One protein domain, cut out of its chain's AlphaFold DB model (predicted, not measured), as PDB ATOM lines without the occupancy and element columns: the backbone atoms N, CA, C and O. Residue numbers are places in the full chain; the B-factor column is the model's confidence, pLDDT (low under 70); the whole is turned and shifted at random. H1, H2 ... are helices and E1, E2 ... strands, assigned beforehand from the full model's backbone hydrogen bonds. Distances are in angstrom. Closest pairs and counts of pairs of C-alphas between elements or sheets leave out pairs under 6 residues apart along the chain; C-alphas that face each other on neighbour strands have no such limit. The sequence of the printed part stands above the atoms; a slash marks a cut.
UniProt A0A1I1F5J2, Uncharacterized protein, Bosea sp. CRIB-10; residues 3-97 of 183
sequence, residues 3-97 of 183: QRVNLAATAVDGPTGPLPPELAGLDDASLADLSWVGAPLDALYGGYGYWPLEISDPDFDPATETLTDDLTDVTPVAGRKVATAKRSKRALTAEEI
ATOM      1  N   GLN A   3     201.801 261.502 116.704       97.62
ATOM      2  CA  GLN A   3     202.272 260.176 117.080       97.62
ATOM      3  C   GLN A   3     202.925 259.520 115.870       97.62
ATOM      4  O   GLN A   3     202.313 259.432 114.804       97.62
ATOM      5  N   ARG A   4     204.148 259.013 116.042       97.56
ATOM      6  CA  ARG A   4     204.767 258.149 115.036       97.56
ATOM      7  C   ARG A   4     204.097 256.775 115.070       97.56
ATOM      8  O   ARG A   4     203.954 256.178 116.138       97.56
ATOM      9  N   VAL A   5     203.665 256.296 113.910       97.75
ATOM     10  CA  VAL A   5     202.934 255.037 113.734       97.75
ATOM     11  C   VAL A   5     203.681 254.172 112.732       97.75
ATOM     12  O   VAL A   5     203.973 254.614 111.622       97.75
ATOM     13  N   ASN A   6     203.975 252.930 113.108       97.38
ATOM     14  CA  ASN A   6     204.434 251.910 112.176       97.38
ATOM     15  C   ASN A   6     203.252 251.498 111.292       97.38
ATOM     16  O   ASN A   6     202.263 250.957 111.793       97.38
ATOM     17  N   LEU A   7     203.338 251.753 109.987       95.81
ATOM     18  CA  LEU A   7     202.211 251.555 109.073       95.81
ATOM     19  C   LEU A   7     201.900 250.075 108.836       95.81
ATOM     20  O   LEU A   7     200.739 249.725 108.640       95.81
ATOM     21  N   ALA A   8     202.911 249.204 108.901       95.56
ATOM     22  CA  ALA A   8     202.740 247.770 108.693       95.56
ATOM     23  C   ALA A   8     202.000 247.111 109.865       95.56
ATOM     24  O   ALA A   8     201.104 246.295 109.662       95.56
ATOM     25  N   ALA A   9     202.353 247.489 111.096       95.69
ATOM     26  CA  ALA A   9     201.725 246.972 112.310       95.69
ATOM     27  C   ALA A   9     200.484 247.771 112.739       95.69
ATOM     28  O   ALA A   9     199.726 247.301 113.582       95.69
ATOM     29  N   THR A  10     200.285 248.976 112.190       94.81
ATOM     30  CA  THR A  10     199.320 249.963 112.708       94.81
ATOM     31  C   THR A  10     199.482 250.120 114.222       94.81
ATOM     32  O   THR A  10     198.539 249.991 114.996       94.81
ATOM     33  N   ALA A  11     200.720 250.341 114.657       96.25
ATOM     34  CA  ALA A  11     201.083 250.423 116.066       96.25
ATOM     35  C   ALA A  11     201.855 251.713 116.337       96.25
ATOM     36  O   ALA A  11     202.608 252.183 115.483       96.25
ATOM     37  N   VAL A  12     201.660 252.285 117.524       96.19
ATOM     38  CA  VAL A  12     202.460 253.424 117.988       96.19
ATOM     39  C   VAL A  12     203.927 253.015 118.098       96.19
ATOM     40  O   VAL A  12     204.233 251.907 118.533       96.19
ATOM     41  N   ASP A  13     204.831 253.906 117.709       95.56
ATOM     42  CA  ASP A  13     206.267 253.676 117.819       95.56
ATOM     43  C   ASP A  13     206.985 254.928 118.331       95.56
ATOM     44  O   ASP A  13     207.288 255.849 117.571       95.56
ATOM     45  N   GLY A  14     207.250 254.945 119.636       93.25
ATOM     46  CA  GLY A  14     207.880 256.060 120.338       93.25
ATOM     47  C   GLY A  14     206.884 257.040 120.973       93.25
ATOM     48  O   GLY A  14     205.668 256.850 120.881       93.25
ATOM     49  N   PRO A  15     207.397 258.076 121.659       93.88
ATOM     50  CA  PRO A  15     206.574 259.034 122.385       93.88
ATOM     51  C   PRO A  15     205.818 259.983 121.446       93.88
ATOM     52  O   PRO A  15     206.269 260.290 120.339       93.88
ATOM     53  N   THR A  16     204.696 260.513 121.928       95.00
ATOM     54  CA  THR A  16     203.997 261.643 121.308       95.00
ATOM     55  C   THR A  16     204.847 262.910 121.394       95.00
ATOM     56  O   THR A  16     205.486 263.158 122.418       95.00
ATOM     57  N   GLY A  17     204.820 263.761 120.367       94.69
ATOM     58  CA  GLY A  17     205.635 264.975 120.379       94.69
ATOM     59  C   GLY A  17     205.339 265.977 119.264       94.69
ATOM     60  O   GLY A  17     204.367 265.821 118.512       94.69
ATOM     61  N   PRO A  18     206.137 267.057 119.169       96.44
ATOM     62  CA  PRO A  18     206.145 267.899 117.982       96.44
ATOM     63  C   PRO A  18     206.626 267.096 116.769       96.44
ATOM     64  O   PRO A  18     207.314 266.083 116.897       96.44
ATOM     65  N   LEU A  19     206.254 267.562 115.581       96.50
ATOM     66  CA  LEU A  19     206.743 266.981 114.339       96.50
ATOM     67  C   LEU A  19     208.257 267.249 114.198       96.50
ATOM     68  O   LEU A  19     208.689 268.357 114.536       96.50
ATOM     69  N   PRO A  20     209.064 266.289 113.703       95.81
ATOM     70  CA  PRO A  20     210.457 266.546 113.349       95.81
ATOM     71  C   PRO A  20     210.581 267.744 112.386       95.81
ATOM     72  O   PRO A  20     209.775 267.840 111.453       95.81
ATOM     73  N   PRO A  21     211.543 268.666 112.583       95.44
ATOM     74  CA  PRO A  21     211.684 269.869 111.757       95.44
ATOM     75  C   PRO A  21     211.788 269.604 110.249       95.44
ATOM     76  O   PRO A  21     211.300 270.396 109.453       95.44
ATOM     77  N   GLU A  22     212.397 268.491 109.851       94.00
ATOM     78  CA  GLU A  22     212.556 268.056 108.461       94.00
ATOM     79  C   GLU A  22     211.242 267.640 107.787       94.00
ATOM     80  O   GLU A  22     211.161 267.634 106.560       94.00
ATOM     81  N   LEU A  23     210.211 267.320 108.571       95.25
ATOM     82  CA  LEU A  23     208.866 267.023 108.082       95.25
ATOM     83  C   LEU A  23     207.944 268.253 108.164       95.25
ATOM     84  O   LEU A  23     206.789 268.195 107.738       95.25
ATOM     85  N   ALA A  24     208.422 269.374 108.715       95.81
ATOM     86  CA  ALA A  24     207.625 270.584 108.854       95.81
ATOM     87  C   ALA A  24     207.230 271.155 107.482       95.81
ATOM     88  O   ALA A  24     208.064 271.334 106.597       95.81
ATOM     89  N   GLY A  25     205.946 271.481 107.325       94.38
ATOM     90  CA  GLY A  25     205.391 272.033 106.084       94.38
ATOM     91  C   GLY A  25     204.872 270.990 105.092       94.38
ATOM     92  O   GLY A  25     204.283 271.379 104.085       94.38
ATOM     93  N   LEU A  26     205.037 269.694 105.374       95.88
ATOM     94  CA  LEU A  26     204.326 268.637 104.656       95.88
ATOM     95  C   LEU A  26     202.832 268.657 105.008       95.88
ATOM     96  O   LEU A  26     202.455 269.034 106.120       95.88
ATOM     97  N   ASP A  27     201.990 268.244 104.061       95.56
ATOM     98  CA  ASP A  27     200.557 268.076 104.302       95.56
ATOM     99  C   ASP A  27     200.242 266.789 105.083       95.56
ATOM    100  O   ASP A  27     201.044 265.851 105.140       95.56
ATOM    101  N   ASP A  28     199.048 266.731 105.676       93.19
ATOM    102  CA  ASP A  28     198.613 265.606 106.512       93.19
ATOM    103  C   ASP A  28     198.627 264.263 105.765       93.19
ATOM    104  O   ASP A  28     198.892 263.227 106.370       93.19
ATOM    105  N   ALA A  29     198.370 264.258 104.451       94.19
ATOM    106  CA  ALA A  29     198.380 263.036 103.648       94.19
ATOM    107  C   ALA A  29     199.805 262.489 103.478       94.19
ATOM    108  O   ALA A  29     200.028 261.289 103.628       94.19
ATOM    109  N   SER A  30     200.768 263.376 103.229       95.81
ATOM    110  CA  SER A  30     202.191 263.058 103.118       95.81
ATOM    111  C   SER A  30     202.772 262.628 104.461       95.81
ATOM    112  O   SER A  30     203.598 261.723 104.506       95.81
ATOM    113  N   LEU A  31     202.329 263.248 105.561       96.81
ATOM    114  CA  LEU A  31     202.711 262.852 106.918       96.81
ATOM    115  C   LEU A  31     202.110 261.505 107.321       96.81
ATOM    116  O   LEU A  31     202.765 260.723 108.011       96.81
ATOM    117  N   ALA A  32     200.880 261.212 106.893       96.06
ATOM    118  CA  ALA A  32     200.184 259.976 107.232       96.06
ATOM    119  C   ALA A  32     200.841 258.718 106.648       96.06
ATOM    120  O   ALA A  32     200.632 257.626 107.196       96.06
ATOM    121  N   ASP A  33     201.604 258.865 105.565       96.44
ATOM    122  CA  ASP A  33     202.343 257.797 104.907       96.44
ATOM    123  C   ASP A  33     203.658 258.322 104.316       96.44
ATOM    124  O   ASP A  33     203.663 258.958 103.264       96.44
ATOM    125  N   LEU A  34     204.782 258.046 104.985       95.31
ATOM    126  CA  LEU A  34     206.109 258.456 104.523       95.31
ATOM    127  C   LEU A  34     206.781 257.392 103.646       95.31
ATOM    128  O   LEU A  34     207.982 257.473 103.419       95.31
ATOM    129  N   SER A  35     206.053 256.413 103.093       92.25
ATOM    130  CA  SER A  35     206.651 255.401 102.204       92.25
ATOM    131  C   SER A  35     207.256 255.979 100.916       92.25
ATOM    132  O   SER A  35     207.921 255.262 100.171       92.25
ATOM    133  N   TRP A  36     206.982 257.248 100.607       90.56
ATOM    134  CA  TRP A  36     207.528 257.962  99.453       90.56
ATOM    135  C   TRP A  36     208.908 258.580  99.715       90.56
ATOM    136  O   TRP A  36     209.560 259.005  98.758       90.56
ATOM    137  N   VAL A  37     209.359 258.671 100.974       90.62
ATOM    138  CA  VAL A  37     210.650 259.294 101.286       90.62
ATOM    139  C   VAL A  37     211.798 258.437 100.749       90.62
ATOM    140  O   VAL A  37     211.910 257.252 101.034       90.62
ATOM    141  N   GLY A  38     212.659 259.043  99.933       89.06
ATOM    142  CA  GLY A  38     213.855 258.388  99.407       89.06
ATOM    143  C   GLY A  38     215.041 258.463 100.369       89.06
ATOM    144  O   GLY A  38     214.981 259.062 101.446       89.06
ATOM    145  N   ALA A  39     216.174 257.900  99.950       87.31
ATOM    146  CA  ALA A  39     217.433 258.089 100.660       87.31
ATOM    147  C   ALA A  39     217.790 259.594 100.759       87.31
ATOM    148  O   ALA A  39     217.620 260.324  99.779       87.31
ATOM    149  N   PRO A  40     218.308 260.074 101.905       86.88
ATOM    150  CA  PRO A  40     218.690 259.299 103.091       86.88
ATOM    151  C   PRO A  40     217.568 259.118 104.133       86.88
ATOM    152  O   PRO A  40     217.770 258.403 105.111       86.88
ATOM    153  N   LEU A  41     216.409 259.755 103.950       89.69
ATOM    154  CA  LEU A  41     215.322 259.795 104.937       89.69
ATOM    155  C   LEU A  41     214.606 258.449 105.115       89.69
ATOM    156  O   LEU A  41     214.076 258.186 106.191       89.69
ATOM    157  N   ASP A  42     214.649 257.580 104.105       92.12
ATOM    158  CA  ASP A  42     214.096 256.218 104.162       92.12
ATOM    159  C   ASP A  42     214.619 255.412 105.368       92.12
ATOM    160  O   ASP A  42     213.862 254.724 106.043       92.12
ATOM    161  N   ALA A  43     215.892 255.588 105.746       91.06
ATOM    162  CA  ALA A  43     216.466 254.901 106.906       91.06
ATOM    163  C   ALA A  43     215.848 255.329 108.255       91.06
ATOM    164  O   ALA A  43     215.951 254.594 109.236       91.06
ATOM    165  N   LEU A  44     215.238 256.517 108.319       92.56
ATOM    166  CA  LEU A  44     214.637 257.082 109.532       92.56
ATOM    167  C   LEU A  44     213.109 256.956 109.544       92.56
ATOM    168  O   LEU A  44     212.520 256.796 110.614       92.56
ATOM    169  N   TYR A  45     212.478 257.042 108.370       95.00
ATOM    170  CA  TYR A  45     211.027 257.189 108.229       95.00
ATOM    171  C   TYR A  45     210.362 256.142 107.335       95.00
ATOM    172  O   TYR A  45     209.132 256.078 107.303       95.00
ATOM    173  N   GLY A  46     211.136 255.301 106.647       94.00
ATOM    174  CA  GLY A  46     210.612 254.235 105.802       94.00
ATOM    175  C   GLY A  46     209.676 253.311 106.583       94.00
ATOM    176  O   GLY A  46     210.047 252.747 107.614       94.00
ATOM    177  N   GLY A  47     208.432 253.180 106.112       95.06
ATOM    178  CA  GLY A  47     207.396 252.361 106.755       95.06
ATOM    179  C   GLY A  47     206.677 253.014 107.943       95.06
ATOM    180  O   GLY A  47     205.888 252.340 108.615       95.06
ATOM    181  N   TYR A  48     206.903 254.306 108.193       97.56
ATOM    182  CA  TYR A  48     206.246 255.070 109.252       97.56
ATOM    183  C   TYR A  48     205.352 256.189 108.709       97.56
ATOM    184  O   TYR A  48     205.489 256.643 107.576       97.56
ATOM    185  N   GLY A  49     204.438 256.654 109.554       97.31
ATOM    186  CA  GLY A  49     203.718 257.910 109.383       97.31
ATOM    187  C   GLY A  49     203.683 258.691 110.693       97.31
ATOM    188  O   GLY A  49     203.865 258.122 111.771       97.31
ATOM    189  N   TYR A  50     203.437 259.991 110.607       98.00
ATOM    190  CA  TYR A  50     203.172 260.865 111.746       98.00
ATOM    191  C   TYR A  50     201.707 261.271 111.715       98.00
ATOM    192  O   TYR A  50     201.288 262.081 110.895       98.00
ATOM    193  N   TRP A  51     200.911 260.676 112.598       97.88
ATOM    194  CA  TRP A  51     199.469 260.900 112.635       97.88
ATOM    195  C   TRP A  51     199.144 261.981 113.668       97.88
ATOM    196  O   TRP A  51     199.702 261.936 114.774       97.88
ATOM    197  N   PRO A  52     198.285 262.967 113.347       97.38
ATOM    198  CA  PRO A  52     197.876 263.976 114.310       97.38
ATOM    199  C   PRO A  52     197.151 263.322 115.485       97.38
ATOM    200  O   PRO A  52     196.459 262.308 115.335       97.38
ATOM    201  N   LEU A  53     197.348 263.906 116.666       97.12
ATOM    202  CA  LEU A  53     196.807 263.381 117.908       97.12
ATOM    203  C   LEU A  53     195.490 264.061 118.288       97.12
ATOM    204  O   LEU A  53     195.444 265.279 118.467       97.12
ATOM    205  N   GLU A  54     194.443 263.266 118.472       97.38
ATOM    206  CA  GLU A  54     193.175 263.683 119.066       97.38
ATOM    207  C   GLU A  54     193.198 263.366 120.561       97.38
ATOM    208  O   GLU A  54     193.232 262.201 120.961       97.38
ATOM    209  N   ILE A  55     193.209 264.406 121.392       97.38
ATOM    210  CA  ILE A  55     193.306 264.276 122.847       97.38
ATOM    211  C   ILE A  55     191.916 264.451 123.454       97.38
ATOM    212  O   ILE A  55     191.208 265.405 123.137       97.38
ATOM    213  N   SER A  56     191.549 263.535 124.343       97.12
ATOM    214  CA  SER A  56     190.320 263.600 125.134       97.12
ATOM    215  C   SER A  56     190.627 263.584 126.627       97.12
ATOM    216  O   SER A  56     191.680 263.102 127.056       97.12
ATOM    217  N   ASP A  57     189.697 264.105 127.418       97.50
ATOM    218  CA  ASP A  57     189.807 264.100 128.872       97.50
ATOM    219  C   ASP A  57     189.040 262.914 129.449       97.50
ATOM    220  O   ASP A  57     187.929 262.629 128.992       97.50
ATOM    221  N   PRO A  58     189.599 262.212 130.446       95.94
ATOM    222  CA  PRO A  58     188.824 261.269 131.232       95.94
ATOM    223  C   PRO A  58     187.855 262.018 132.155       95.94
ATOM    224  O   PRO A  58     188.084 263.175 132.509       95.94
ATOM    225  N   ASP A  59     186.825 261.322 132.634       96.62
ATOM    226  CA  ASP A  59     186.015 261.823 133.743       96.62
ATOM    227  C   ASP A  59     186.894 261.993 134.996       96.62
ATOM    228  O   ASP A  59     187.611 261.072 135.424       96.62
ATOM    229  N   PHE A  60     186.849 263.183 135.594       96.06
ATOM    230  CA  PHE A  60     187.584 263.502 136.813       96.06
ATOM    231  C   PHE A  60     186.806 264.473 137.703       96.06
ATOM    232  O   PHE A  60     185.981 265.251 137.221       96.06
ATOM    233  N   ASP A  61     187.072 264.423 139.005       95.88
ATOM    234  CA  ASP A  61     186.506 265.359 139.976       95.88
ATOM    235  C   ASP A  61     187.451 266.560 140.167       95.88
ATOM    236  O   ASP A  61     188.511 266.410 140.774       95.88
ATOM    237  N   PRO A  62     187.100 267.777 139.715       94.44
ATOM    238  CA  PRO A  62     187.973 268.940 139.858       94.44
ATOM    239  C   PRO A  62     188.194 269.377 141.317       94.44
ATOM    240  O   PRO A  62     189.100 270.176 141.575       94.44
ATOM    241  N   ALA A  63     187.408 268.884 142.279       92.00
ATOM    242  CA  ALA A  63     187.630 269.153 143.698       92.00
ATOM    243  C   ALA A  63     188.792 268.332 144.285       92.00
ATOM    244  O   ALA A  63     189.432 268.778 145.237       92.00
ATOM    245  N   THR A  64     189.080 267.155 143.724       94.81
ATOM    246  CA  THR A  64     190.036 266.187 144.292       94.81
ATOM    247  C   THR A  64     191.091 265.702 143.300       94.81
ATOM    248  O   THR A  64     192.077 265.085 143.699       94.81
ATOM    249  N   GLU A  65     190.942 266.023 142.019       97.56
ATOM    250  CA  GLU A  65     191.808 265.591 140.931       97.56
ATOM    251  C   GLU A  65     192.225 266.777 140.036       97.56
ATOM    252  O   GLU A  65     191.631 267.864 140.023       97.56
ATOM    253  N   THR A  66     193.295 266.571 139.272       97.31
ATOM    254  CA  THR A  66     193.725 267.461 138.189       97.31
ATOM    255  C   THR A  66     194.193 266.642 136.998       97.31
ATOM    256  O   THR A  66     194.743 265.552 137.163       97.31
ATOM    257  N   LEU A  67     194.004 267.181 135.798       97.38
ATOM    258  CA  LEU A  67     194.595 266.616 134.590       97.38
ATOM    259  C   LEU A  67     196.090 266.943 134.539       97.38
ATOM    260  O   LEU A  67     196.509 268.009 135.001       97.38
ATOM    261  N   THR A  68     196.880 266.025 133.990       96.12
ATOM    262  CA  THR A  68     198.288 266.247 133.641       96.12
ATOM    263  C   THR A  68     198.443 266.254 132.121       96.12
ATOM    264  O   THR A  68     197.557 265.811 131.386       96.12
ATOM    265  N   ASP A  69     199.571 266.775 131.642       93.69
ATOM    266  CA  ASP A  69     199.902 266.764 130.212       93.69
ATOM    267  C   ASP A  69     200.382 265.383 129.731       93.69
ATOM    268  O   ASP A  69     200.600 265.186 128.534       93.69
ATOM    269  N   ASP A  70     200.523 264.414 130.641       94.69
ATOM    270  CA  ASP A  70     200.890 263.044 130.298       94.69
ATOM    271  C   ASP A  70     199.747 262.369 129.548       94.69
ATOM    272  O   ASP A  70     198.590 262.384 129.981       94.69
ATOM    273  N   LEU A  71     200.077 261.714 128.442       96.00
ATOM    274  CA  LEU A  71     199.105 261.059 127.580       96.00
ATOM    275  C   LEU A  71     199.142 259.544 127.769       96.00
ATOM    276  O   LEU A  71     200.204 258.926 127.817       96.00
ATOM    277  N   THR A  72     197.960 258.948 127.856       94.50
ATOM    278  CA  THR A  72     197.725 257.509 128.007       94.50
ATOM    279  C   THR A  72     196.799 257.003 126.902       94.50
ATOM    280  O   THR A  72     196.233 257.789 126.139       94.50
ATOM    281  N   ASP A  73     196.677 255.679 126.785       94.50
ATOM    282  CA  ASP A  73     195.794 255.001 125.825       94.50
ATOM    283  C   ASP A  73     196.002 255.421 124.355       94.50
ATOM    284  O   ASP A  73     195.053 255.469 123.567       94.50
ATOM    285  N   VAL A  74     197.248 255.724 123.963       96.50
ATOM    286  CA  VAL A  74     197.549 256.179 122.600       96.50
ATOM    287  C   VAL A  74     197.252 255.067 121.593       96.50
ATOM    288  O   VAL A  74     197.945 254.051 121.547       96.50
ATOM    289  N   THR A  75     196.224 255.272 120.773       96.88
ATOM    290  CA  THR A  75     195.696 254.255 119.860       96.88
ATOM    291  C   THR A  75     195.590 254.807 118.435       96.88
ATOM    292  O   THR A  75     194.929 255.824 118.223       96.88
ATOM    293  N   PRO A  76     196.207 254.162 117.433       96.81
ATOM    294  CA  PRO A  76     196.087 254.566 116.037       96.81
ATOM    295  C   PRO A  76     194.712 254.189 115.457       96.81
ATOM    296  O   PRO A  76     194.229 253.072 115.630       96.81
ATOM    297  N   VAL A  77     194.100 255.103 114.702       96.50
ATOM    298  CA  VAL A  77     192.817 254.912 114.010       96.50
ATOM    299  C   VAL A  77     193.051 254.927 112.499       96.50
ATOM    300  O   VAL A  77     192.921 255.954 111.830       96.50
ATOM    301  N   ALA A  78     193.404 253.762 111.945       89.25
ATOM    302  CA  ALA A  78     193.893 253.633 110.568       89.25
ATOM    303  C   ALA A  78     192.989 254.249 109.493       89.25
ATOM    304  O   ALA A  78     193.493 254.910 108.589       89.25
ATOM    305  N   GLY A  79     191.667 254.084 109.608       92.81
ATOM    306  CA  GLY A  79     190.713 254.619 108.629       92.81
ATOM    307  C   GLY A  79     190.665 256.149 108.565       92.81
ATOM    308  O   GLY A  79     190.190 256.701 107.581       92.81
ATOM    309  N   ARG A  80     191.164 256.832 109.600       93.81
ATOM    310  CA  ARG A  80     191.193 258.297 109.711       93.81
ATOM    311  C   ARG A  80     192.613 258.866 109.657       93.81
ATOM    312  O   ARG A  80     192.750 260.076 109.551       93.81
ATOM    313  N   LYS A  81     193.641 258.011 109.750       96.06
ATOM    314  CA  LYS A  81     195.059 258.400 109.869       96.06
ATOM    315  C   LYS A  81     195.306 259.397 111.007       96.06
ATOM    316  O   LYS A  81     196.130 260.292 110.895       96.06
ATOM    317  N   VAL A  82     194.592 259.212 112.115       96.94
ATOM    318  CA  VAL A  82     194.769 259.954 113.373       96.94
ATOM    319  C   VAL A  82     195.110 258.970 114.482       96.94
ATOM    320  O   VAL A  82     194.748 257.794 114.392       96.94
ATOM    321  N   ALA A  83     195.772 259.425 115.538       96.81
ATOM    322  CA  ALA A  83     195.897 258.661 116.775       96.81
ATOM    323  C   ALA A  83     195.086 259.345 117.879       96.81
ATOM    324  O   ALA A  83     195.068 260.568 117.972       96.81
ATOM    325  N   THR A  84     194.394 258.574 118.707       97.56
ATOM    326  CA  THR A  84     193.641 259.093 119.853       97.56
ATOM    327  C   THR A  84     194.432 258.873 121.127       97.56
ATOM    328  O   THR A  84     195.039 257.817 121.273       97.56
ATOM    329  N   ALA A  85     194.387 259.815 122.061       97.31
ATOM    330  CA  ALA A  85     194.981 259.679 123.385       97.31
ATOM    331  C   ALA A  85     194.059 260.262 124.460       97.31
ATOM    332  O   ALA A  85     193.169 261.074 124.179       97.31
ATOM    333  N   LYS A  86     194.296 259.870 125.710       96.62
ATOM    334  CA  LYS A  86     193.651 260.460 126.882       96.62
ATOM    335  C   LYS A  86     194.669 261.199 127.727       96.62
ATOM    336  O   LYS A  86     195.766 260.686 127.942       96.62
ATOM    337  N   ARG A  87     194.311 262.374 128.244       96.88
ATOM    338  CA  ARG A  87     195.100 262.987 129.319       96.88
ATOM    339  C   ARG A  87     195.043 262.121 130.567       96.88
ATOM    340  O   ARG A  87     194.021 261.512 130.876       96.88
ATOM    341  N   SER A  88     196.149 262.075 131.286       96.44
ATOM    342  CA  SER A  88     196.207 261.414 132.579       96.44
ATOM    343  C   SER A  88     195.605 262.321 133.642       96.44
ATOM    344  O   SER A  88     195.547 263.543 133.494       96.44
ATOM    345  N   LYS A  89     195.160 261.717 134.740       96.62
ATOM    346  CA  LYS A  89     194.715 262.448 135.922       96.62
ATOM    347  C   LYS A  89     195.531 262.049 137.137       96.62
ATOM    348  O   LYS A  89     195.994 260.915 137.248       96.62
ATOM    349  N   ARG A  90     195.681 262.995 138.053       96.81
ATOM    350  CA  ARG A  90     196.372 262.830 139.327       96.81
ATOM    351  C   ARG A  90     195.466 263.311 140.454       96.81
ATOM    352  O   ARG A  90     194.832 264.356 140.332       96.81
ATOM    353  N   ALA A  91     195.477 262.586 141.570       96.75
ATOM    354  CA  ALA A  91     194.870 263.049 142.811       96.75
ATOM    355  C   ALA A  91     195.635 264.255 143.383       96.75
ATOM    356  O   ALA A  91     196.869 264.262 143.457       96.75
ATOM    357  N   LEU A  92     194.893 265.272 143.800       95.38
ATOM    358  CA  LEU A  92     195.440 266.423 144.503       95.38
ATOM    359  C   LEU A  92     195.966 266.008 145.878       95.38
ATOM    360  O   LEU A  92     195.421 265.119 146.536       95.38
ATOM    361  N   THR A  93     197.021 266.673 146.331       96.06
ATOM    362  CA  THR A  93     197.480 266.550 147.714       96.06
ATOM    363  C   THR A  93     196.488 267.231 148.659       96.06
ATOM    364  O   THR A  93     195.710 268.098 148.259       96.06
ATOM    365  N   ALA A  94     196.534 266.885 149.949       91.25
ATOM    366  CA  ALA A  94     195.706 267.547 150.959       91.25
ATOM    367  C   ALA A  94     195.939 269.070 151.004       91.25
ATOM    368  O   ALA A  94     194.997 269.830 151.213       91.25
ATOM    369  N   GLU A  95     197.175 269.515 150.761       89.75
ATOM    370  CA  GLU A  95     197.527 270.934 150.680       89.75
ATOM    371  C   GLU A  95     196.918 271.603 149.442       89.75
ATOM    372  O   GLU A  95     196.341 272.682 149.551       89.75
ATOM    373  N   GLU A  96     196.972 270.949 148.277       92.81
ATOM    374  CA  GLU A  96     196.340 271.444 147.048       92.81
ATOM    375  C   GLU A  96     194.814 271.541 147.199       92.81
ATOM    376  O   GLU A  96     194.214 272.523 146.760       92.81
ATOM    377  N   ILE A  97     194.185 270.561 147.857       90.88
ATOM    378  CA  ILE A  97     192.750 270.587 148.170       90.88
ATOM    379  C   ILE A  97     192.441 271.743 149.125       90.88
ATOM    380  O   ILE A  97     191.533 272.527 148.858       90.88
TER     381      ILE A  97
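Overview. This is residues 3 to 97 of the 183 residues of an uncharacterized protein of Bosea sp. CRIB-10 (UniProt A0A1I1F5J2). A long, twisted hairpin of E3 and E4 reaches out from a loop-rich head, where E1, the first residues of E2, H1, H2 and residues 7 to 27 gather; H3 lies at the far end. E2 runs from the head beside E4, in a curled mixed sheet of order E1, E2, E4, E3. The printed part has 95 residues, with three named helices and four named strands in the order E1, H1, H2, E2, E3, E4, H3, class mixed. The whole is a loose rod, with a radius of gyration of the C-alphas of 16.7 A and spans of 56 by 26 by 20 A.

Along the chain. E1, residues 3 to 6, begins at C-alpha 3 (202.272, 260.176, 117.080). H1 is residues 28 to 32 and H2 residues 42 to 45. E2, residues 48 to 56, measures 24.1 A; E3, residues 65 to 77, 29.0 A; E4, residues 82 to 91, 29.6 A. H3, residues 94 to 97, ends at C-alpha 97 (192.750, 270.587, 148.170).

Arrangement. E1 is antiparallel to E2 at 136 degrees, with N 5 and O 49 2.8 A apart. E2 is parallel to E4 at 45 degrees, with N 54 and O 83 2.8 A apart. Its pairing is staggered: residues 48 to 51 pair with E1, 53 to 56 with E4. The hairpin E3 and E4 is antiparallel at 156 degrees, with N 72 and O 86 2.8 A apart; E3 bends by 66 degrees at residue 69. H1 is on the sheet, over E2, at a height of 7.1 A; the closest C-alphas, of Ala 32 and Gly 49, are 4.6 A apart. H2 and H3 are not on it. In H1 the O i to N i+4 pair is within hydrogen-bond range; H2 and H3 are too short for one.

Size, cuts and confidence. The C-alphas farthest apart, of Ala 39 and Ala 94, are 55.6 A apart. The printed part has no cut. The link from E1 to H1, 21 residues, is long. Mean pLDDT of the printed part is 95.1, and no printed residue is under 70.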